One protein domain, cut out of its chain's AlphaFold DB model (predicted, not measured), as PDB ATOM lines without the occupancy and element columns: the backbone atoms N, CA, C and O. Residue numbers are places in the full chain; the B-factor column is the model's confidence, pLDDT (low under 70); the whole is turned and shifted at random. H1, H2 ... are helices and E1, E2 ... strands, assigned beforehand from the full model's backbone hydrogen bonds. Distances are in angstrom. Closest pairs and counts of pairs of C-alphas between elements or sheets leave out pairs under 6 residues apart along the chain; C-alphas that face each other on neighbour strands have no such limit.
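What this domain is: This is residues 12 to 99 and 129 to 185 of the 280 residues of the protein "DDHD domain protein" of Dictyocaulus viviparus (UniProt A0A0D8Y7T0). A small parallel sheet and the long helix H3 make the body, H3 toward the E1 side of the sheet and the short helices H4, H5 and H6 toward its E3 side. At one end of H3, helix H2 turns off at a corner and leads away with H1; residues 36 to 41 stick out there, and 80 to 87 at the far end of H3. The 145 printed residues hold H1 H2 H3 E1 H4 E2 H5 H6 E3, class mixed, sheet order E1 E2 E3. The whole is only just compact, close to loose, with a radius of gyration of the C-alphas of 17.1 A, elongated at 57 by 37 by 30 A.

Where its parts are: After residues 12 to 28 come H1, residues 29 to 33, from C-alpha 29 at (-54.586, -24.836, -18.467), and H2, 39 to 56, 23.6 A, with a kink of 42 degrees near residue 48. H3, 58 to 82, is 36.7 A long. Then follow E1, 90 to 95, 16.5 A; H4, 133 to 136; E2, 148 to 154, 16.0 A; H5, 158 to 163; H6, 169 to 172; and E3, 179 to 185, 16.1 A, ending at C-alpha 185 (-57.760, -9.572, -49.082).

How they stand to each other: E1 and E2 are parallel at 12 degrees, with N 92 and O 150 2.8 A apart, within hydrogen-bond range. E2 and E3 are parallel at 16 degrees, with N 183 and O 151 2.8 A apart, within that range. E2, H5, H6 and E3 form a strand-helix-strand unit, two parallel neighbour strands joined through helices, with a right-handed crossover. No helix is on the sheet. H2 and H3 touch only at the corner, closest at the C-alphas of Tyr 55 and Arg 61, 4.7 A, about perpendicular at 81 degrees. H4 and H6 are close but not clearly touching, closest at the C-alphas of Ile 133 and Asp 171, 6.6 A. H1 and H3 are apart. In H1 and H5 every O i to N i+4 pair is within hydrogen-bond range, in H2 11 of 14 and in H3 19 of 21; H4 and H6 are too short for such a pair.

The domain as a whole: The farthest C-alphas, of Lys 37 and Asn 85, are 57.3 A apart. Residues 100 to 128 are not printed; C-alphas 99 and 129 are 32.6 A apart across the cut. The link H4 to E2 is long. Mean pLDDT of the printed part is 71.7, with 73 residues under 70, among them 21 to 63 and 129 to 142.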
ATOM      1  N   PRO A  12     -43.463 -19.480 -59.037       82.69
ATOM      2  CA  PRO A  12     -43.497 -19.307 -57.598       82.69
ATOM      3  C   PRO A  12     -43.364 -20.674 -56.928       82.69
ATOM      4  O   PRO A  12     -43.981 -21.655 -57.349       82.69
ATOM      5  N   MET A  13     -42.554 -20.729 -55.877       88.81
ATOM      6  CA  MET A  13     -42.456 -21.891 -55.008       88.81
ATOM      7  C   MET A  13     -43.174 -21.572 -53.701       88.81
ATOM      8  O   MET A  13     -42.908 -20.547 -53.076       88.81
ATOM      9  N   PHE A  14     -44.083 -22.454 -53.297       90.00
ATOM     10  CA  PHE A  14     -44.812 -22.322 -52.044       90.00
ATOM     11  C   PHE A  14     -44.131 -23.158 -50.966       90.00
ATOM     12  O   PHE A  14     -44.005 -24.374 -51.107       90.00
ATOM     13  N   LEU A  15     -43.703 -22.492 -49.897       89.62
ATOM     14  CA  LEU A  15     -43.128 -23.125 -48.717       89.62
ATOM     15  C   LEU A  15     -44.132 -22.989 -47.566       89.62
ATOM     16  O   LEU A  15     -44.313 -21.876 -47.065       89.62
ATOM     17  N   PRO A  16     -44.834 -24.067 -47.176       89.44
ATOM     18  CA  PRO A  16     -45.772 -24.002 -46.067       89.44
ATOM     19  C   PRO A  16     -45.015 -23.763 -44.757       89.44
ATOM     20  O   PRO A  16     -43.988 -24.391 -44.499       89.44
ATOM     21  N   VAL A  17     -45.543 -22.866 -43.926       83.00
ATOM     22  CA  VAL A  17     -44.990 -22.550 -42.606       83.00
ATOM     23  C   VAL A  17     -46.064 -22.810 -41.566       83.00
ATOM     24  O   VAL A  17     -47.071 -22.105 -41.505       83.00
ATOM     25  N   GLU A  18     -45.845 -23.836 -40.755       81.06
ATOM     26  CA  GLU A  18     -46.674 -24.144 -39.596       81.06
ATOM     27  C   GLU A  18     -45.973 -23.571 -38.359       81.06
ATOM     28  O   GLU A  18     -44.803 -23.861 -38.111       81.06
ATOM     29  N   TRP A  19     -46.660 -22.688 -37.633       72.50
ATOM     30  CA  TRP A  19     -46.100 -22.005 -36.464       72.50
ATOM     31  C   TRP A  19     -46.850 -22.319 -35.169       72.50
ATOM     32  O   TRP A  19     -46.278 -22.185 -34.086       72.50
ATOM     33  N   ARG A  20     -48.119 -22.729 -35.260       70.12
ATOM     34  CA  ARG A  20     -49.009 -22.864 -34.106       70.12
ATOM     35  C   ARG A  20     -48.697 -24.113 -33.291       70.12
ATOM     36  O   ARG A  20     -48.768 -24.051 -32.067       70.12
ATOM     37  N   SER A  21     -48.324 -25.211 -33.944       69.25
ATOM     38  CA  SER A  21     -47.995 -26.488 -33.296       69.25
ATOM     39  C   SER A  21     -46.637 -26.437 -32.599       69.25
ATOM     40  O   SER A  21     -46.397 -27.177 -31.647       69.25
ATOM     41  N   ALA A  22     -45.752 -25.538 -33.039       63.69
ATOM     42  CA  ALA A  22     -44.478 -25.271 -32.378       63.69
ATOM     43  C   ALA A  22     -44.625 -24.435 -31.090       63.69
ATOM     44  O   ALA A  22     -43.690 -24.392 -30.291       63.69
ATOM     45  N   LEU A  23     -45.775 -23.784 -30.872       66.12
ATOM     46  CA  LEU A  23     -46.036 -22.958 -29.695       66.12
ATOM     47  C   LEU A  23     -46.884 -23.695 -28.661       66.12
ATOM     48  O   LEU A  23     -48.025 -24.085 -28.916       66.12
ATOM     49  N   LYS A  24     -46.345 -23.801 -27.447       65.81
ATOM     50  CA  LYS A  24     -47.095 -24.187 -26.250       65.81
ATOM     51  C   LYS A  24     -47.434 -22.922 -25.472       65.81
ATOM     52  O   LYS A  24     -46.586 -22.417 -24.750       65.81
ATOM     53  N   LEU A  25     -48.637 -22.389 -25.681       61.84
ATOM     54  CA  LEU A  25     -49.044 -21.110 -25.087       61.84
ATOM     55  C   LEU A  25     -49.575 -21.277 -23.657       61.84
ATOM     56  O   LEU A  25     -49.306 -20.444 -22.808       61.84
ATOM     57  N   ASP A  26     -50.309 -22.343 -23.351       61.97
ATOM     58  CA  ASP A  26     -51.035 -22.458 -22.078       61.97
ATOM     59  C   ASP A  26     -50.907 -23.813 -21.379       61.97
ATOM     60  O   ASP A  26     -51.530 -24.012 -20.341       61.97
ATOM     61  N   ASP A  27     -50.121 -24.737 -21.937       63.78
ATOM     62  CA  ASP A  27     -49.849 -26.071 -21.379       63.78
ATOM     63  C   ASP A  27     -51.122 -26.839 -20.938       63.78
ATOM     64  O   ASP A  27     -51.105 -27.638 -20.002       63.78
ATOM     65  N   GLY A  28     -52.254 -26.594 -21.615       62.56
ATOM     66  CA  GLY A  28     -53.543 -27.236 -21.325       62.56
ATOM     67  C   GLY A  28     -54.312 -26.646 -20.135       62.56
ATOM     68  O   GLY A  28     -55.341 -27.193 -19.738       62.56
ATOM     69  N   VAL A  29     -53.871 -25.522 -19.562       64.62
ATOM     70  CA  VAL A  29     -54.586 -24.836 -18.467       64.62
ATOM     71  C   VAL A  29     -55.974 -24.366 -18.914       64.62
ATOM     72  O   VAL A  29     -56.910 -24.394 -18.111       64.62
ATOM     73  N   THR A  30     -56.149 -23.995 -20.188       65.00
ATOM     74  CA  THR A  30     -57.461 -23.587 -20.722       65.00
ATOM     75  C   THR A  30     -58.477 -24.727 -20.664       65.00
ATOM     76  O   THR A  30     -59.646 -24.496 -20.344       65.00
ATOM     77  N   ASP A  31     -58.041 -25.969 -20.878       64.81
ATOM     78  CA  ASP A  31     -58.916 -27.143 -20.800       64.81
ATOM     79  C   ASP A  31     -59.379 -27.403 -19.361       64.81
ATOM     80  O   ASP A  31     -60.527 -27.783 -19.134       64.81
ATOM     81  N   VAL A  32     -58.522 -27.121 -18.372       67.19
ATOM     82  CA  VAL A  32     -58.836 -27.281 -16.942       67.19
ATOM     83  C   VAL A  32     -59.901 -26.286 -16.475       67.19
ATOM     84  O   VAL A  32     -60.750 -26.629 -15.652       67.19
ATOM     85  N   ILE A  33     -59.874 -25.053 -16.986       68.44
ATOM     86  CA  ILE A  33     -60.834 -24.002 -16.603       68.44
ATOM     87  C   ILE A  33     -62.100 -23.995 -17.475       68.44
ATOM     88  O   ILE A  33     -63.062 -23.287 -17.158       68.44
ATOM     89  N   THR A  34     -62.128 -24.767 -18.567       69.69
ATOM     90  CA  THR A  34     -63.282 -24.830 -19.468       69.69
ATOM     91  C   THR A  34     -64.423 -25.607 -18.818       69.69
ATOM     92  O   THR A  34     -64.323 -26.792 -18.508       69.69
ATOM     93  N   LEU A  35     -65.555 -24.927 -18.616       69.81
ATOM     94  CA  LEU A  35     -66.732 -25.547 -18.015       69.81
ATOM     95  C   LEU A  35     -67.276 -26.686 -18.902       69.81
ATOM     96  O   LEU A  35     -67.466 -26.482 -20.102       69.81
ATOM     97  N   PRO A  36     -67.643 -27.845 -18.320       68.38
ATOM     98  CA  PRO A  36     -68.092 -29.015 -19.082       68.38
ATOM     99  C   PRO A  36     -69.455 -28.816 -19.758       68.38
ATOM    100  O   PRO A  36     -69.798 -29.508 -20.717       68.38
ATOM    101  N   LYS A  37     -70.262 -27.863 -19.277       66.12
ATOM    102  CA  LYS A  37     -71.568 -27.550 -19.862       66.12
ATOM    103  C   LYS A  37     -71.385 -26.668 -21.100       66.12
ATOM    104  O   LYS A  37     -70.760 -25.612 -21.017       66.12
ATOM    105  N   MET A  38     -71.997 -27.077 -22.215       67.62
ATOM    106  CA  MET A  38     -71.800 -26.484 -23.550       67.62
ATOM    107  C   MET A  38     -70.372 -26.642 -24.094       67.62
ATOM    108  O   MET A  38     -69.888 -25.771 -24.812       67.62
ATOM    109  N   SER A  39     -69.700 -27.749 -23.771       64.19
ATOM    110  CA  SER A  39     -68.327 -28.034 -24.205       64.19
ATOM    111  C   SER A  39     -68.125 -27.908 -25.719       64.19
ATOM    112  O   SER A  39     -67.151 -27.301 -26.127       64.19
ATOM    113  N   SER A  40     -69.052 -28.365 -26.566       63.12
ATOM    114  CA  SER A  40     -68.919 -28.225 -28.029       63.12
ATOM    115  C   SER A  40     -68.864 -26.764 -28.494       63.12
ATOM    116  O   SER A  40     -67.982 -26.398 -29.263       63.12
ATOM    117  N   MET A  41     -69.760 -25.912 -27.982       60.91
ATOM    118  CA  MET A  41     -69.772 -24.480 -28.311       60.91
ATOM    119  C   MET A  41     -68.570 -23.756 -27.694       60.91
ATOM    120  O   MET A  41     -67.959 -22.910 -28.337       60.91
ATOM    121  N   ARG A  42     -68.191 -24.112 -26.461       66.06
ATOM    122  CA  ARG A  42     -67.018 -23.544 -25.782       66.06
ATOM    123  C   ARG A  42     -65.714 -23.946 -26.455       66.06
ATOM    124  O   ARG A  42     -64.841 -23.105 -26.565       66.06
ATOM    125  N   ASN A  43     -65.601 -25.170 -26.957       64.19
ATOM    126  CA  ASN A  43     -64.425 -25.636 -27.685       64.19
ATOM    127  C   ASN A  43     -64.295 -24.928 -29.039       64.19
ATOM    128  O   ASN A  43     -63.194 -24.525 -29.391       64.19
ATOM    129  N   ALA A  44     -65.409 -24.701 -29.748       59.81
ATOM    130  CA  ALA A  44     -65.423 -23.909 -30.981       59.81
ATOM    131  C   ALA A  44     -65.080 -22.425 -30.736       59.81
ATOM    132  O   ALA A  44     -64.350 -21.806 -31.505       59.81
ATOM    133  N   LEU A  45     -65.560 -21.841 -29.631       59.84
ATOM    134  CA  LEU A  45     -65.149 -20.495 -29.222       59.84
ATOM    135  C   LEU A  45     -63.675 -20.466 -28.808       59.84
ATOM    136  O   LEU A  45     -62.950 -19.560 -29.206       59.84
ATOM    137  N   ASN A  46     -63.209 -21.463 -28.058       59.28
ATOM    138  CA  ASN A  46     -61.826 -21.557 -27.614       59.28
ATOM    139  C   ASN A  46     -60.865 -21.718 -28.801       59.28
ATOM    140  O   ASN A  46     -59.806 -21.106 -28.781       59.28
ATOM    141  N   SER A  47     -61.225 -22.453 -29.858       58.69
ATOM    142  CA  SER A  47     -60.340 -22.653 -31.016       58.69
ATOM    143  C   SER A  47     -60.051 -21.376 -31.810       58.69
ATOM    144  O   SER A  47     -58.981 -21.272 -32.398       58.69
ATOM    145  N   THR A  48     -60.958 -20.392 -31.810       55.81
ATOM    146  CA  THR A  48     -60.803 -19.157 -32.606       55.81
ATOM    147  C   THR A  48     -60.598 -17.919 -31.733       55.81
ATOM    148  O   THR A  48     -59.732 -17.090 -32.007       55.81
ATOM    149  N   ALA A  49     -61.359 -17.781 -30.644       60.78
ATOM    150  CA  ALA A  49     -61.278 -16.621 -29.762       60.78
ATOM    151  C   ALA A  49     -60.050 -16.664 -28.843       60.78
ATOM    152  O   ALA A  49     -59.522 -15.600 -28.519       60.78
ATOM    153  N   MET A  50     -59.554 -17.844 -28.441       65.31
ATOM    154  CA  MET A  50     -58.342 -17.906 -27.608       65.31
ATOM    155  C   MET A  50     -57.109 -17.457 -28.367       65.31
ATOM    156  O   MET A  50     -56.323 -16.713 -27.803       65.31
ATOM    157  N   ASP A  51     -56.959 -17.803 -29.645       64.69
ATOM    158  CA  ASP A  51     -55.820 -17.328 -30.436       64.69
ATOM    159  C   ASP A  51     -55.837 -15.793 -30.578       64.69
ATOM    160  O   ASP A  51     -54.798 -15.137 -30.458       64.69
ATOM    161  N   ILE A  52     -57.027 -15.194 -30.715       64.94
ATOM    162  CA  ILE A  52     -57.217 -13.736 -30.667       64.94
ATOM    163  C   ILE A  52     -56.838 -13.176 -29.287       64.94
ATOM    164  O   ILE A  52     -56.101 -12.190 -29.196       64.94
ATOM    165  N   MET A  53     -57.305 -13.803 -28.205       66.31
ATOM    166  CA  MET A  53     -57.013 -13.378 -26.834       66.31
ATOM    167  C   MET A  53     -55.527 -13.527 -26.482       66.31
ATOM    168  O   MET A  53     -54.959 -12.631 -25.859       66.31
ATOM    169  N   TYR A  54     -54.862 -14.591 -26.931       67.50
ATOM    170  CA  TYR A  54     -53.424 -14.785 -26.782       67.50
ATOM    171  C   TYR A  54     -52.646 -13.732 -27.563       67.50
ATOM    172  O   TYR A  54     -51.722 -13.125 -27.024       67.50
ATOM    173  N   TYR A  55     -53.054 -13.430 -28.797       64.00
ATOM    174  CA  TYR A  55     -52.439 -12.358 -29.575       64.00
ATOM    175  C   TYR A  55     -52.627 -10.976 -28.920       64.00
ATOM    176  O   TYR A  55     -51.748 -10.102 -28.993       64.00
ATOM    177  N   GLN A  56     -53.761 -10.762 -28.250       62.09
ATOM    178  CA  GLN A  56     -54.031  -9.531 -27.518       62.09
ATOM    179  C   GLN A  56     -53.303  -9.469 -26.169       62.09
ATOM    180  O   GLN A  56     -52.905  -8.375 -25.765       62.09
ATOM    181  N   SER A  57     -53.032 -10.604 -25.527       66.12
ATOM    182  CA  SER A  57     -52.258 -10.686 -24.289       66.12
ATOM    183  C   SER A  57     -50.795 -10.272 -24.508       66.12
ATOM    184  O   SER A  57     -50.096 -10.880 -25.318       66.12
ATOM    185  N   PRO A  58     -50.269  -9.275 -23.769       60.78
ATOM    186  CA  PRO A  58     -48.860  -8.887 -23.851       60.78
ATOM    187  C   PRO A  58     -47.875 -10.019 -23.526       60.78
ATOM    188  O   PRO A  58     -46.733  -9.958 -23.977       60.78
ATOM    189  N   LEU A  59     -48.312 -11.027 -22.757       63.56
ATOM    190  CA  LEU A  59     -47.507 -12.195 -22.389       63.56
ATOM    191  C   LEU A  59     -47.313 -13.120 -23.597       63.56
ATOM    192  O   LEU A  59     -46.195 -13.292 -24.075       63.56
ATOM    193  N   TYR A  60     -48.413 -13.624 -24.155       65.00
ATOM    194  CA  TYR A  60     -48.392 -14.620 -25.232       65.00
ATOM    195  C   TYR A  60     -48.081 -14.026 -26.605       65.00
ATOM    196  O   TYR A  60     -47.543 -14.702 -27.475       65.00
ATOM    197  N   ARG A  61     -48.342 -12.731 -26.811       65.25
ATOM    198  CA  ARG A  61     -48.006 -12.039 -28.060       65.25
ATOM    199  C   ARG A  61     -46.530 -12.165 -28.419       65.25
ATOM    200  O   ARG A  61     -46.217 -12.370 -29.589       65.25
ATOM    201  N   LYS A  62     -45.632 -11.995 -27.442       65.88
ATOM    202  CA  LYS A  62     -44.182 -12.057 -27.686       65.88
ATOM    203  C   LYS A  62     -43.771 -13.439 -28.178       65.88
ATOM    204  O   LYS A  62     -43.022 -13.543 -29.147       65.88
ATOM    205  N   GLU A  63     -44.323 -14.470 -27.553       69.38
ATOM    206  CA  GLU A  63     -44.107 -15.864 -27.928       69.38
ATOM    207  C   GLU A  63     -44.686 -16.162 -29.311       69.38
ATOM    208  O   GLU A  63     -43.992 -16.737 -30.140       69.38
ATOM    209  N   ILE A  64     -45.903 -15.692 -29.613       72.81
ATOM    210  CA  ILE A  64     -46.540 -15.870 -30.926       72.81
ATOM    211  C   ILE A  64     -45.719 -15.216 -32.035       72.81
ATOM    212  O   ILE A  64     -45.363 -15.871 -33.015       72.81
ATOM    213  N   VAL A  65     -45.393 -13.928 -31.890       73.38
ATOM    214  CA  VAL A  65     -44.630 -13.191 -32.907       73.38
ATOM    215  C   VAL A  65     -43.231 -13.788 -33.061       73.38
ATOM    216  O   VAL A  65     -42.778 -13.982 -34.187       73.38
ATOM    217  N   GLY A  66     -42.569 -14.128 -31.951       74.00
ATOM    218  CA  GLY A  66     -41.270 -14.800 -31.967       74.00
ATOM    219  C   GLY A  66     -41.319 -16.159 -32.655       74.00
ATOM    220  O   GLY A  66     -40.501 -16.423 -33.528       74.00
ATOM    221  N   GLY A  67     -42.319 -16.985 -32.343       76.75
ATOM    222  CA  GLY A  67     -42.525 -18.289 -32.967       76.75
ATOM    223  C   GLY A  67     -42.733 -18.189 -34.477       76.75
ATOM    224  O   GLY A  67     -42.097 -18.923 -35.230       76.75
ATOM    225  N   VAL A  68     -43.555 -17.241 -34.937       79.94
ATOM    226  CA  VAL A  68     -43.770 -16.997 -36.373       79.94
ATOM    227  C   VAL A  68     -42.473 -16.569 -37.064       79.94
ATOM    228  O   VAL A  68     -42.110 -17.156 -38.084       79.94
ATOM    229  N   VAL A  69     -41.752 -15.584 -36.516       81.62
ATOM    230  CA  VAL A  69     -40.478 -15.106 -37.087       81.62
ATOM    231  C   VAL A  69     -39.441 -16.226 -37.120       81.62
ATOM    232  O   VAL A  69     -38.801 -16.432 -38.150       81.62
ATOM    233  N   HIS A  70     -39.328 -16.996 -36.040       82.88
ATOM    234  CA  HIS A  70     -38.417 -18.127 -35.951       82.88
ATOM    235  C   HIS A  70     -38.715 -19.192 -37.015       82.88
ATOM    236  O   HIS A  70     -37.805 -19.639 -37.712       82.88
ATOM    237  N   GLN A  71     -39.985 -19.579 -37.198       84.25
ATOM    238  CA  GLN A  71     -40.354 -20.564 -38.221       84.25
ATOM    239  C   GLN A  71     -40.123 -20.042 -39.643       84.25
ATOM    240  O   GLN A  71     -39.602 -20.776 -40.486       84.25
ATOM    241  N   LEU A  72     -40.436 -18.770 -39.910       86.44
ATOM    242  CA  LEU A  72     -40.143 -18.133 -41.197       86.44
ATOM    243  C   LEU A  72     -38.637 -18.126 -41.488       86.44
ATOM    244  O   LEU A  72     -38.221 -18.521 -42.577       86.44
ATOM    245  N   ASN A  73     -37.820 -17.733 -40.508       89.81
ATOM    246  CA  ASN A  73     -36.365 -17.721 -40.627       89.81
ATOM    247  C   ASN A  73     -35.800 -19.132 -40.811       89.81
ATOM    248  O   ASN A  73     -34.944 -19.330 -41.667       89.81
ATOM    249  N   ARG A  74     -36.303 -20.133 -40.079       92.44
ATOM    250  CA  ARG A  74     -35.898 -21.537 -40.236       92.44
ATOM    251  C   ARG A  74     -36.147 -22.040 -41.657       92.44
ATOM    252  O   ARG A  74     -35.244 -22.607 -42.270       92.44
ATOM    253  N   VAL A  75     -37.363 -21.854 -42.174       91.69
ATOM    254  CA  VAL A  75     -37.736 -22.301 -43.526       91.69
ATOM    255  C   VAL A  75     -36.924 -21.557 -44.585       91.69
ATOM    256  O   VAL A  75     -36.438 -22.181 -45.526       91.69
ATOM    257  N   TYR A  76     -36.710 -20.251 -44.407       92.31
ATOM    258  CA  TYR A  76     -35.865 -19.459 -45.295       92.31
ATOM    259  C   TYR A  76     -34.409 -19.945 -45.299       92.31
ATOM    260  O   TYR A  76     -33.852 -20.173 -46.369       92.31
ATOM    261  N   SER A  77     -33.809 -20.176 -44.131       94.88
ATOM    262  CA  SER A  77     -32.432 -20.670 -44.020       94.88
ATOM    263  C   SER A  77     -32.255 -22.033 -44.691       94.88
ATOM    264  O   SER A  77     -31.325 -22.201 -45.473       94.88
ATOM    265  N   LEU A  78     -33.183 -22.973 -44.470       95.69
ATOM    266  CA  LEU A  78     -33.182 -24.276 -45.152       95.69
ATOM    267  C   LEU A  78     -33.326 -24.130 -46.671       95.69
ATOM    268  O   LEU A  78     -32.706 -24.866 -47.439       95.69
ATOM    269  N   PHE A  79     -34.146 -23.184 -47.127       94.75
ATOM    270  CA  PHE A  79     -34.291 -22.913 -48.548       94.75
ATOM    271  C   PHE A  79     -32.995 -22.369 -49.159       94.75
ATOM    272  O   PHE A  79     -32.576 -22.878 -50.197       94.75
ATOM    273  N   ILE A  80     -32.346 -21.393 -48.516       95.69
ATOM    274  CA  ILE A  80     -31.082 -20.806 -48.980       95.69
ATOM    275  C   ILE A  80     -29.938 -21.823 -48.934       95.69
ATOM    276  O   ILE A  80     -29.144 -21.868 -49.869       95.69
ATOM    277  N   GLU A  81     -29.880 -22.688 -47.919       96.38
ATOM    278  CA  GLU A  81     -28.906 -23.788 -47.847       96.38
ATOM    279  C   GLU A  81     -29.007 -24.707 -49.075       96.38
ATOM    280  O   GLU A  81     -27.998 -25.055 -49.687       96.38
ATOM    281  N   ASN A  82     -30.233 -25.036 -49.488       95.50
ATOM    282  CA  ASN A  82     -30.483 -25.849 -50.679       95.50
ATOM    283  C   ASN A  82     -30.419 -25.054 -51.996       95.50
ATOM    284  O   ASN A  82     -30.323 -25.652 -53.068       95.50
ATOM    285  N   ASN A  83     -30.482 -23.720 -51.942       94.19
ATOM    286  CA  ASN A  83     -30.505 -22.838 -53.111       94.19
ATOM    287  C   ASN A  83     -29.590 -21.609 -52.908       94.19
ATOM    288  O   ASN A  83     -30.085 -20.478 -52.887       94.19
ATOM    289  N   PRO A  84     -28.253 -21.778 -52.817       94.44
ATOM    290  CA  PRO A  84     -27.345 -20.697 -52.401       94.44
ATOM    291  C   PRO A  84     -27.310 -19.486 -53.342       94.44
ATOM    292  O   PRO A  84     -26.973 -18.382 -52.930       94.44
ATOM    293  N   ASN A  85     -27.664 -19.688 -54.614       94.00
ATOM    294  CA  ASN A  85     -27.669 -18.646 -55.643       94.00
ATOM    295  C   ASN A  85     -29.032 -17.951 -55.790       94.00
ATOM    296  O   ASN A  85     -29.245 -17.211 -56.752       94.00
ATOM    297  N   PHE A  86     -29.988 -18.222 -54.898       92.06
ATOM    298  CA  PHE A  86     -31.295 -17.587 -54.961       92.06
ATOM    299  C   PHE A  86     -31.188 -16.085 -54.670       92.06
ATOM    300  O   PHE A  86     -30.778 -15.664 -53.594       92.06
ATOM    301  N   THR A  87     -31.617 -15.276 -55.636       89.44
ATOM    302  CA  THR A  87     -31.695 -13.807 -55.535       89.44
ATOM    303  C   THR A  87     -33.109 -13.288 -55.799       89.44
ATOM    304  O   THR A  87     -33.324 -12.089 -55.975       89.44
ATOM    305  N   GLY A  88     -34.082 -14.201 -55.863       89.75
ATOM    306  CA  GLY A  88     -35.475 -13.872 -56.127       89.75
ATOM    307  C   GLY A  88     -36.149 -13.171 -54.943       89.75
ATOM    308  O   GLY A  88     -35.644 -13.177 -53.820       89.75
ATOM    309  N   PRO A  89     -37.319 -12.560 -55.173       90.31
ATOM    310  CA  PRO A  89     -38.081 -11.950 -54.098       90.31
ATOM    311  C   PRO A  89     -38.745 -13.003 -53.204       90.31
ATOM    312  O   PRO A  89     -39.183 -14.049 -53.683       90.31
ATOM    313  N   VAL A  90     -38.897 -12.677 -51.920       90.12
ATOM    314  CA  VAL A  90     -39.650 -13.485 -50.952       90.12
ATOM    315  C   VAL A  90     -40.932 -12.747 -50.582       90.12
ATOM    316  O   VAL A  90     -40.903 -11.562 -50.257       90.12
ATOM    317  N   SER A  91     -42.060 -13.447 -50.626       89.69
ATOM    318  CA  SER A  91     -43.378 -12.914 -50.271       89.69
ATOM    319  C   SER A  91     -44.029 -13.816 -49.231       89.69
ATOM    320  O   SER A  91     -43.788 -15.021 -49.217       89.69
ATOM    321  N   ILE A  92     -44.861 -13.237 -48.373       87.25
ATOM    322  CA  ILE A  92     -45.594 -13.950 -47.330       87.25
ATOM    323  C   ILE A  92     -47.069 -13.974 -47.710       87.25
ATOM    324  O   ILE A  92     -47.679 -12.932 -47.943       87.25
ATOM    325  N   PHE A  93     -47.647 -15.169 -47.732       88.94
ATOM    326  CA  PHE A  93     -49.087 -15.366 -47.801       88.94
ATOM    327  C   PHE A  93     -49.573 -15.817 -46.426       88.94
ATOM    328  O   PHE A  93     -49.227 -16.905 -45.972       88.94
ATOM    329  N   ALA A  94     -50.333 -14.960 -45.752       82.81
ATOM    330  CA  ALA A  94     -50.837 -15.185 -44.409       82.81
ATOM    331  C   ALA A  94     -52.365 -15.225 -44.445       82.81
ATOM    332  O   ALA A  94     -53.026 -14.206 -44.643       82.81
ATOM    333  N   HIS A  95     -52.920 -16.412 -44.235       78.50
ATOM    334  CA  HIS A  95     -54.344 -16.592 -44.000       78.50
ATOM    335  C   HIS A  95     -54.580 -16.548 -42.490       78.50
ATOM    336  O   HIS A  95     -54.024 -17.369 -41.760       78.50
ATOM    337  N   SER A  96     -55.354 -15.582 -42.001       65.69
ATOM    338  CA  SER A  96     -55.666 -15.532 -40.572       65.69
ATOM    339  C   SER A  96     -56.754 -16.548 -40.235       65.69
ATOM    340  O   SER A  96     -57.690 -16.715 -41.004       65.69
ATOM    341  N   LEU A  97     -56.571 -17.237 -39.105       49.06
ATOM    342  CA  LEU A  97     -57.539 -18.061 -38.364       49.06
ATOM    343  C   LEU A  97     -58.671 -18.693 -39.188       49.06
ATOM    344  O   LEU A  97     -59.726 -18.098 -39.350       49.06
ATOM    345  N   GLY A  98     -58.439 -19.934 -39.626       34.50
ATOM    346  CA  GLY A  98     -59.487 -20.911 -39.923       34.50
ATOM    347  C   GLY A  98     -60.505 -20.474 -40.969       34.50
ATOM    348  O   GLY A  98     -61.550 -19.922 -40.646       34.50
ATOM    349  N   SER A  99     -60.272 -20.857 -42.222       30.09
ATOM    350  CA  SER A  99     -61.371 -21.091 -43.158       30.09
ATOM    351  C   SER A  99     -62.156 -22.332 -42.687       30.09
ATOM    352  O   SER A  99     -62.152 -23.359 -43.348       30.09
ATOM    353  N   ILE A 129     -50.169   0.394 -20.600       41.72
ATOM    354  CA  ILE A 129     -49.296   0.316 -21.781       41.72
ATOM    355  C   ILE A 129     -48.894   1.725 -22.221       41.72
ATOM    356  O   ILE A 129     -49.555   2.365 -23.032       41.72
ATOM    357  N   ASP A 130     -47.766   2.184 -21.687       36.25
ATOM    358  CA  ASP A 130     -47.043   3.347 -22.194       36.25
ATOM    359  C   ASP A 130     -46.107   2.910 -23.344       36.25
ATOM    360  O   ASP A 130     -45.225   2.064 -23.158       36.25
ATOM    361  N   GLY A 131     -46.296   3.469 -24.547       37.44
ATOM    362  CA  GLY A 131     -45.355   3.352 -25.672       37.44
ATOM    363  C   GLY A 131     -45.890   2.655 -26.931       37.44
ATOM    364  O   GLY A 131     -46.073   1.441 -26.960       37.44
ATOM    365  N   GLY A 132     -46.061   3.439 -28.002       38.00
ATOM    366  CA  GLY A 132     -46.548   3.009 -29.319       38.00
ATOM    367  C   GLY A 132     -45.662   2.024 -30.102       38.00
ATOM    368  O   GLY A 132     -44.704   1.433 -29.601       38.00
ATOM    369  N   ILE A 133     -45.980   1.851 -31.387       41.09
ATOM    370  CA  ILE A 133     -45.594   0.683 -32.209       41.09
ATOM    371  C   ILE A 133     -44.094   0.478 -32.412       41.09
ATOM    372  O   ILE A 133     -43.642  -0.658 -32.565       41.09
ATOM    373  N   ASN A 134     -43.299   1.539 -32.280       35.50
ATOM    374  CA  ASN A 134     -41.839   1.441 -32.312       35.50
ATOM    375  C   ASN A 134     -41.268   0.623 -31.139       35.50
ATOM    376  O   ASN A 134     -40.243  -0.022 -31.314       35.50
ATOM    377  N   LYS A 135     -41.946   0.577 -29.981       40.50
ATOM    378  CA  LYS A 135     -41.591  -0.321 -28.866       40.50
ATOM    379  C   LYS A 135     -42.265  -1.698 -28.979       40.50
ATOM    380  O   LYS A 135     -41.783  -2.654 -28.386       40.50
ATOM    381  N   MET A 136     -43.353  -1.830 -29.748       41.28
ATOM    382  CA  MET A 136     -44.109  -3.090 -29.884       41.28
ATOM    383  C   MET A 136     -43.563  -4.056 -30.942       41.28
ATOM    384  O   MET A 136     -43.753  -5.259 -30.786       41.28
ATOM    385  N   LEU A 137     -42.910  -3.562 -31.997       41.09
ATOM    386  CA  LEU A 137     -42.269  -4.408 -33.019       41.09
ATOM    387  C   LEU A 137     -40.776  -4.669 -32.738       41.09
ATOM    388  O   LEU A 137     -40.171  -5.494 -33.412       41.09
ATOM    389  N   GLN A 138     -40.189  -4.006 -31.734       41.94
ATOM    390  CA  GLN A 138     -38.770  -4.114 -31.356       41.94
ATOM    391  C   GLN A 138     -38.557  -4.771 -29.983       41.94
ATOM    392  O   GLN A 138     -37.808  -4.263 -29.153       41.94
ATOM    393  N   HIS A 139     -39.219  -5.894 -29.709       43.81
ATOM    394  CA  HIS A 139     -38.947  -6.648 -28.478       43.81
ATOM    395  C   HIS A 139     -38.733  -8.152 -28.691       43.81
ATOM    396  O   HIS A 139     -38.997  -8.935 -27.784       43.81
ATOM    397  N   ASN A 140     -38.192  -8.518 -29.857       45.97
ATOM    398  CA  ASN A 140     -37.364  -9.710 -30.048       45.97
ATOM    399  C   ASN A 140     -36.056  -9.266 -30.725       45.97
ATOM    400  O   ASN A 140     -36.099  -8.440 -31.638       45.97
ATOM    401  N   ASP A 141     -34.920  -9.819 -30.297       53.09
ATOM    402  CA  ASP A 141     -33.614  -9.622 -30.952       53.09
ATOM    403  C   ASP A 141     -33.587 -10.202 -32.382       53.09
ATOM    404  O   ASP A 141     -32.723  -9.862 -33.189       53.09
ATOM    405  N   GLU A 142     -34.549 -11.069 -32.718       62.81
ATOM    406  CA  GLU A 142     -34.609 -11.782 -33.990       62.81
ATOM    407  C   GLU A 142     -35.533 -11.070 -34.991       62.81
ATOM    408  O   GLU A 142     -36.752 -10.989 -34.819       62.81
ATOM    409  N   GLN A 143     -34.934 -10.533 -36.052       77.56
ATOM    410  CA  GLN A 143     -35.633  -9.948 -37.195       77.56
ATOM    411  C   GLN A 143     -35.743 -10.978 -38.327       77.56
ATOM    412  O   GLN A 143     -35.013 -11.971 -38.357       77.56
ATOM    413  N   LEU A 144     -36.648 -10.746 -39.282       83.12
ATOM    414  CA  LEU A 144     -36.690 -11.562 -40.498       83.12
ATOM    415  C   LEU A 144     -35.358 -11.446 -41.253       83.12
ATOM    416  O   LEU A 144     -34.881 -10.341 -41.501       83.12
ATOM    417  N   LEU A 145     -34.799 -12.583 -41.671       86.19
ATOM    418  CA  LEU A 145     -33.525 -12.657 -42.406       86.19
ATOM    419  C   LEU A 145     -33.623 -12.193 -43.870       86.19
ATOM    420  O   LEU A 145     -32.632 -12.184 -44.597       86.19
ATOM    421  N   PHE A 146     -34.821 -11.828 -44.319       86.19
ATOM    422  CA  PHE A 146     -35.120 -11.427 -45.685       86.19
ATOM    423  C   PHE A 146     -36.099 -10.256 -45.702       86.19
ATOM    424  O   PHE A 146     -36.896 -10.073 -44.782       86.19
ATOM    425  N   LYS A 147     -36.059  -9.467 -46.779       84.00
ATOM    426  CA  LYS A 147     -37.051  -8.422 -47.040       84.00
ATOM    427  C   LYS A 147     -38.298  -9.039 -47.663       84.00
ATOM    428  O   LYS A 147     -38.196  -9.783 -48.637       84.00
ATOM    429  N   VAL A 148     -39.473  -8.697 -47.139       85.50
ATOM    430  CA  VAL A 148     -40.746  -9.168 -47.691       85.50
ATOM    431  C   VAL A 148     -41.158  -8.254 -48.841       85.50
ATOM    432  O   VAL A 148     -41.381  -7.058 -48.652       85.50
ATOM    433  N   LYS A 149     -41.279  -8.804 -50.049       87.00
ATOM    434  CA  LYS A 149     -41.769  -8.061 -51.215       87.00
ATOM    435  C   LYS A 149     -43.275  -7.828 -51.113       87.00
ATOM    436  O   LYS A 149     -43.730  -6.689 -51.126       87.00
ATOM    437  N   TYR A 150     -44.042  -8.902 -50.946       88.31
ATOM    438  CA  TYR A 150     -45.493  -8.824 -50.797       88.31
ATOM    439  C   TYR A 150     -45.951  -9.553 -49.542       88.31
ATOM    440  O   TYR A 150     -45.573 -10.703 -49.330       88.31
ATOM    441  N   LEU A 151     -46.778  -8.897 -48.730       85.50
ATOM    442  CA  LEU A 151     -47.526  -9.532 -47.648       85.50
ATOM    443  C   LEU A 151     -48.999  -9.604 -48.051       85.50
ATOM    444  O   LEU A 151     -49.650  -8.573 -48.187       85.50
ATOM    445  N   PHE A 152     -49.525 -10.809 -48.239       89.06
ATOM    446  CA  PHE A 152     -50.945 -11.051 -48.482       89.06
ATOM    447  C   PHE A 152     -51.611 -11.424 -47.161       89.06
ATOM    448  O   PHE A 152     -51.428 -12.537 -46.679       89.06
ATOM    449  N   ALA A 153     -52.352 -10.490 -46.569       86.56
ATOM    450  CA  ALA A 153     -53.171 -10.717 -45.387       86.56
ATOM    451  C   ALA A 153     -54.588 -11.090 -45.839       86.56
ATOM    452  O   ALA A 153     -55.349 -10.227 -46.275       86.56
ATOM    453  N   VAL A 154     -54.919 -12.379 -45.774       88.62
ATOM    454  CA  VAL A 154     -56.193 -12.932 -46.249       88.62
ATOM    455  C   VAL A 154     -57.105 -13.244 -45.066       88.62
ATOM    456  O   VAL A 154     -56.671 -13.926 -44.137       88.62
ATOM    457  N   GLY A 155     -58.341 -12.733 -45.089       81.00
ATOM    458  CA  GLY A 155     -59.342 -12.967 -44.037       81.00
ATOM    459  C   GLY A 155     -58.889 -12.464 -42.663       81.00
ATOM    460  O   GLY A 155     -59.072 -13.125 -41.649       81.00
ATOM    461  N   SER A 156     -58.158 -11.346 -42.632       79.50
ATOM    462  CA  SER A 156     -57.376 -10.960 -41.457       79.50
ATOM    463  C   SER A 156     -58.072  -9.923 -40.562       79.50
ATOM    464  O   SER A 156     -58.464  -8.862 -41.063       79.50
ATOM    465  N   PRO A 157     -58.108 -10.128 -39.228       76.00
ATOM    466  CA  PRO A 157     -58.520  -9.120 -38.249       76.00
ATOM    467  C   PRO A 157     -57.433  -8.060 -37.988       76.00
ATOM    468  O   PRO A 157     -57.504  -7.302 -37.020       76.00
ATOM    469  N   LEU A 158     -56.397  -7.985 -38.831       77.94
ATOM    470  CA  LEU A 158     -55.259  -7.085 -38.648       77.94
ATOM    471  C   LEU A 158     -55.690  -5.628 -38.422       77.94
ATOM    472  O   LEU A 158     -55.165  -4.983 -37.517       77.94
ATOM    473  N   ALA A 159     -56.665  -5.116 -39.180       78.50
ATOM    474  CA  ALA A 159     -57.083  -3.719 -39.052       78.50
ATOM    475  C   ALA A 159     -57.698  -3.399 -37.681       78.50
ATOM    476  O   ALA A 159     -57.336  -2.393 -37.073       78.50
ATOM    477  N   VAL A 160     -58.573  -4.264 -37.154       78.12
ATOM    478  CA  VAL A 160     -59.178  -4.032 -35.834       78.12
ATOM    479  C   VAL A 160     -58.130  -4.132 -34.729       78.12
ATOM    480  O   VAL A 160     -58.113  -3.296 -33.829       78.12
ATOM    481  N   PHE A 161     -57.181  -5.069 -34.828       74.19
ATOM    482  CA  PHE A 161     -56.092  -5.168 -33.855       74.19
ATOM    483  C   PHE A 161     -55.159  -3.966 -33.879       74.19
ATOM    484  O   PHE A 161     -54.677  -3.556 -32.826       74.19
ATOM    485  N   LEU A 162     -54.913  -3.383 -35.050       73.19
ATOM    486  CA  LEU A 162     -54.162  -2.138 -35.168       73.19
ATOM    487  C   LEU A 162     -54.897  -0.996 -34.453       73.19
ATOM    488  O   LEU A 162     -54.310  -0.341 -33.591       73.19
ATOM    489  N   VAL A 163     -56.197  -0.822 -34.704       74.75
ATOM    490  CA  VAL A 163     -57.019   0.203 -34.028       74.75
ATOM    491  C   VAL A 163     -57.053  -0.001 -32.511       74.75
ATOM    492  O   VAL A 163     -56.780   0.935 -31.761       74.75
ATOM    493  N   MET A 164     -57.299  -1.228 -32.040       67.06
ATOM    494  CA  MET A 164     -57.306  -1.594 -30.612       67.06
ATOM    495  C   MET A 164     -55.944  -1.441 -29.920       67.06
ATOM    496  O   MET A 164     -55.827  -1.673 -28.718       67.06
ATOM    497  N   ARG A 165     -54.890  -1.102 -30.662       64.56
ATOM    498  CA  ARG A 165     -53.549  -0.822 -30.136       64.56
ATOM    499  C   ARG A 165     -53.165   0.645 -30.270       64.56
ATOM    500  O   ARG A 165     -52.037   1.002 -29.951       64.56
ATOM    501  N   GLY A 166     -54.081   1.486 -30.751       67.00
ATOM    502  CA  GLY A 166     -53.791   2.883 -31.057       67.00
ATOM    503  C   GLY A 166     -52.840   3.049 -32.244       67.00
ATOM    504  O   GLY A 166     -52.160   4.067 -32.332       67.00
ATOM    505  N   ALA A 167     -52.758   2.052 -33.132       68.00
ATOM    506  CA  ALA A 167     -51.955   2.160 -34.336       68.00
ATOM    507  C   ALA A 167     -52.538   3.156 -35.318       68.00
ATOM    508  O   ALA A 167     -53.752   3.279 -35.483       68.00
ATOM    509  N   THR A 168     -51.631   3.836 -36.003       70.38
ATOM    510  CA  THR A 168     -51.952   4.809 -37.035       70.38
ATOM    511  C   THR A 168     -51.407   4.330 -38.375       70.38
ATOM    512  O   THR A 168     -50.614   3.392 -38.451       70.38
ATOM    513  N   TYR A 169     -51.788   4.998 -39.461       71.31
ATOM    514  CA  TYR A 169     -51.243   4.692 -40.785       71.31
ATOM    515  C   TYR A 169     -49.712   4.800 -40.860       71.31
ATOM    516  O   TYR A 169     -49.097   4.133 -41.687       71.31
ATOM    517  N   VAL A 170     -49.090   5.617 -39.997       66.62
ATOM    518  CA  VAL A 170     -47.631   5.808 -39.943       66.62
ATOM    519  C   VAL A 170     -46.915   4.491 -39.656       66.62
ATOM    520  O   VAL A 170     -45.829   4.233 -40.170       66.62
ATOM    521  N   ASP A 171     -47.554   3.637 -38.871       66.50
ATOM    522  CA  ASP A 171     -47.029   2.343 -38.455       66.50
ATOM    523  C   ASP A 171     -47.141   1.281 -39.555       66.50
ATOM    524  O   ASP A 171     -46.472   0.250 -39.504       66.50
ATOM    525  N   LEU A 172     -47.941   1.571 -40.583       66.19
ATOM    526  CA  LEU A 172     -48.110   0.774 -41.793       66.19
ATOM    527  C   LEU A 172     -47.308   1.334 -42.977       66.19
ATOM    528  O   LEU A 172     -47.524   0.926 -44.118       66.19
ATOM    529  N   LEU A 173     -46.390   2.275 -42.742       63.06
ATOM    530  CA  LEU A 173     -45.520   2.782 -43.798       63.06
ATOM    531  C   LEU A 173     -44.356   1.812 -44.074       63.06
ATOM    532  O   LEU A 173     -43.776   1.264 -43.132       63.06
ATOM    533  N   PRO A 174     -43.921   1.661 -45.341       60.16
ATOM    534  CA  PRO A 174     -42.792   0.798 -45.702       60.16
ATOM    535  C   PRO A 174     -41.474   1.142 -44.996       60.16
ATOM    536  O   PRO A 174     -40.613   0.290 -44.850       60.16
ATOM    537  N   SER A 175     -41.289   2.382 -44.534       58.34
ATOM    538  CA  SER A 175     -40.100   2.781 -43.763       58.34
ATOM    539  C   SER A 175     -40.069   2.195 -42.347       58.34
ATOM    540  O   SER A 175     -39.008   2.136 -41.727       58.34
ATOM    541  N   LYS A 176     -41.229   1.784 -41.828       56.03
ATOM    542  CA  LYS A 176     -41.407   1.165 -40.510       56.03
ATOM    543  C   LYS A 176     -41.595  -0.351 -40.596       56.03
ATOM    544  O   LYS A 176     -41.462  -1.025 -39.579       56.03
ATOM    545  N   MET A 177     -41.867  -0.888 -41.786       62.22
ATOM    546  CA  MET A 177     -42.093  -2.315 -42.023       62.22
ATOM    547  C   MET A 177     -40.986  -2.925 -42.884       62.22
ATOM    548  O   MET A 177     -40.555  -2.343 -43.869       62.22
ATOM    549  N   ASN A 178     -40.601  -4.170 -42.603       72.06
ATOM    550  CA  ASN A 178     -39.765  -4.959 -43.518       72.06
ATOM    551  C   ASN A 178     -40.595  -5.549 -44.686       72.06
ATOM    552  O   ASN A 178     -40.427  -6.709 -45.062       72.06
ATOM    553  N   VAL A 179     -41.549  -4.766 -45.205       79.19
ATOM    554  CA  VAL A 179     -42.549  -5.153 -46.208       79.19
ATOM    555  C   VAL A 179     -42.658  -4.045 -47.252       79.19
ATOM    556  O   VAL A 179     -42.907  -2.892 -46.907       79.19
ATOM    557  N   GLU A 180     -42.485  -4.382 -48.529       80.81
ATOM    558  CA  GLU A 180     -42.586  -3.416 -49.630       80.81
ATOM    559  C   GLU A 180     -44.040  -3.086 -49.987       80.81
ATOM    560  O   GLU A 180     -44.370  -1.915 -50.169       80.81
ATOM    561  N   ARG A 181     -44.928  -4.088 -50.038       81.81
ATOM    562  CA  ARG A 181     -46.359  -3.870 -50.281       81.81
ATOM    563  C   ARG A 181     -47.238  -4.869 -49.524       81.81
ATOM    564  O   ARG A 181     -46.957  -6.066 -49.482       81.81
ATOM    565  N   LEU A 182     -48.316  -4.349 -48.940       83.19
ATOM    566  CA  LEU A 182     -49.323  -5.093 -48.185       83.19
ATOM    567  C   LEU A 182     -50.614  -5.200 -49.004       83.19
ATOM    568  O   LEU A 182     -51.107  -4.199 -49.521       83.19
ATOM    569  N   PHE A 183     -51.173  -6.403 -49.086       87.06
ATOM    570  CA  PHE A 183     -52.472  -6.683 -49.686       87.06
ATOM    571  C   PHE A 183     -53.433  -7.173 -48.605       87.06
ATOM    572  O   PHE A 183     -53.192  -8.210 -47.991       87.06
ATOM    573  N   ASN A 184     -54.523  -6.435 -48.392       88.75
ATOM    574  CA  ASN A 184     -55.607  -6.819 -47.491       88.75
ATOM    575  C   ASN A 184     -56.726  -7.471 -48.306       88.75
ATOM    576  O   ASN A 184     -57.482  -6.774 -48.980       88.75
ATOM    577  N   ILE A 185     -56.805  -8.797 -48.286       90.44
ATOM    578  CA  ILE A 185     -57.760  -9.572 -49.082       90.44
ATOM    579  C   ILE A 185     -58.800 -10.158 -48.136       90.44
ATOM    580  O   ILE A 185     -58.457 -10.764 -47.127       90.44
TER     581      ILE A 185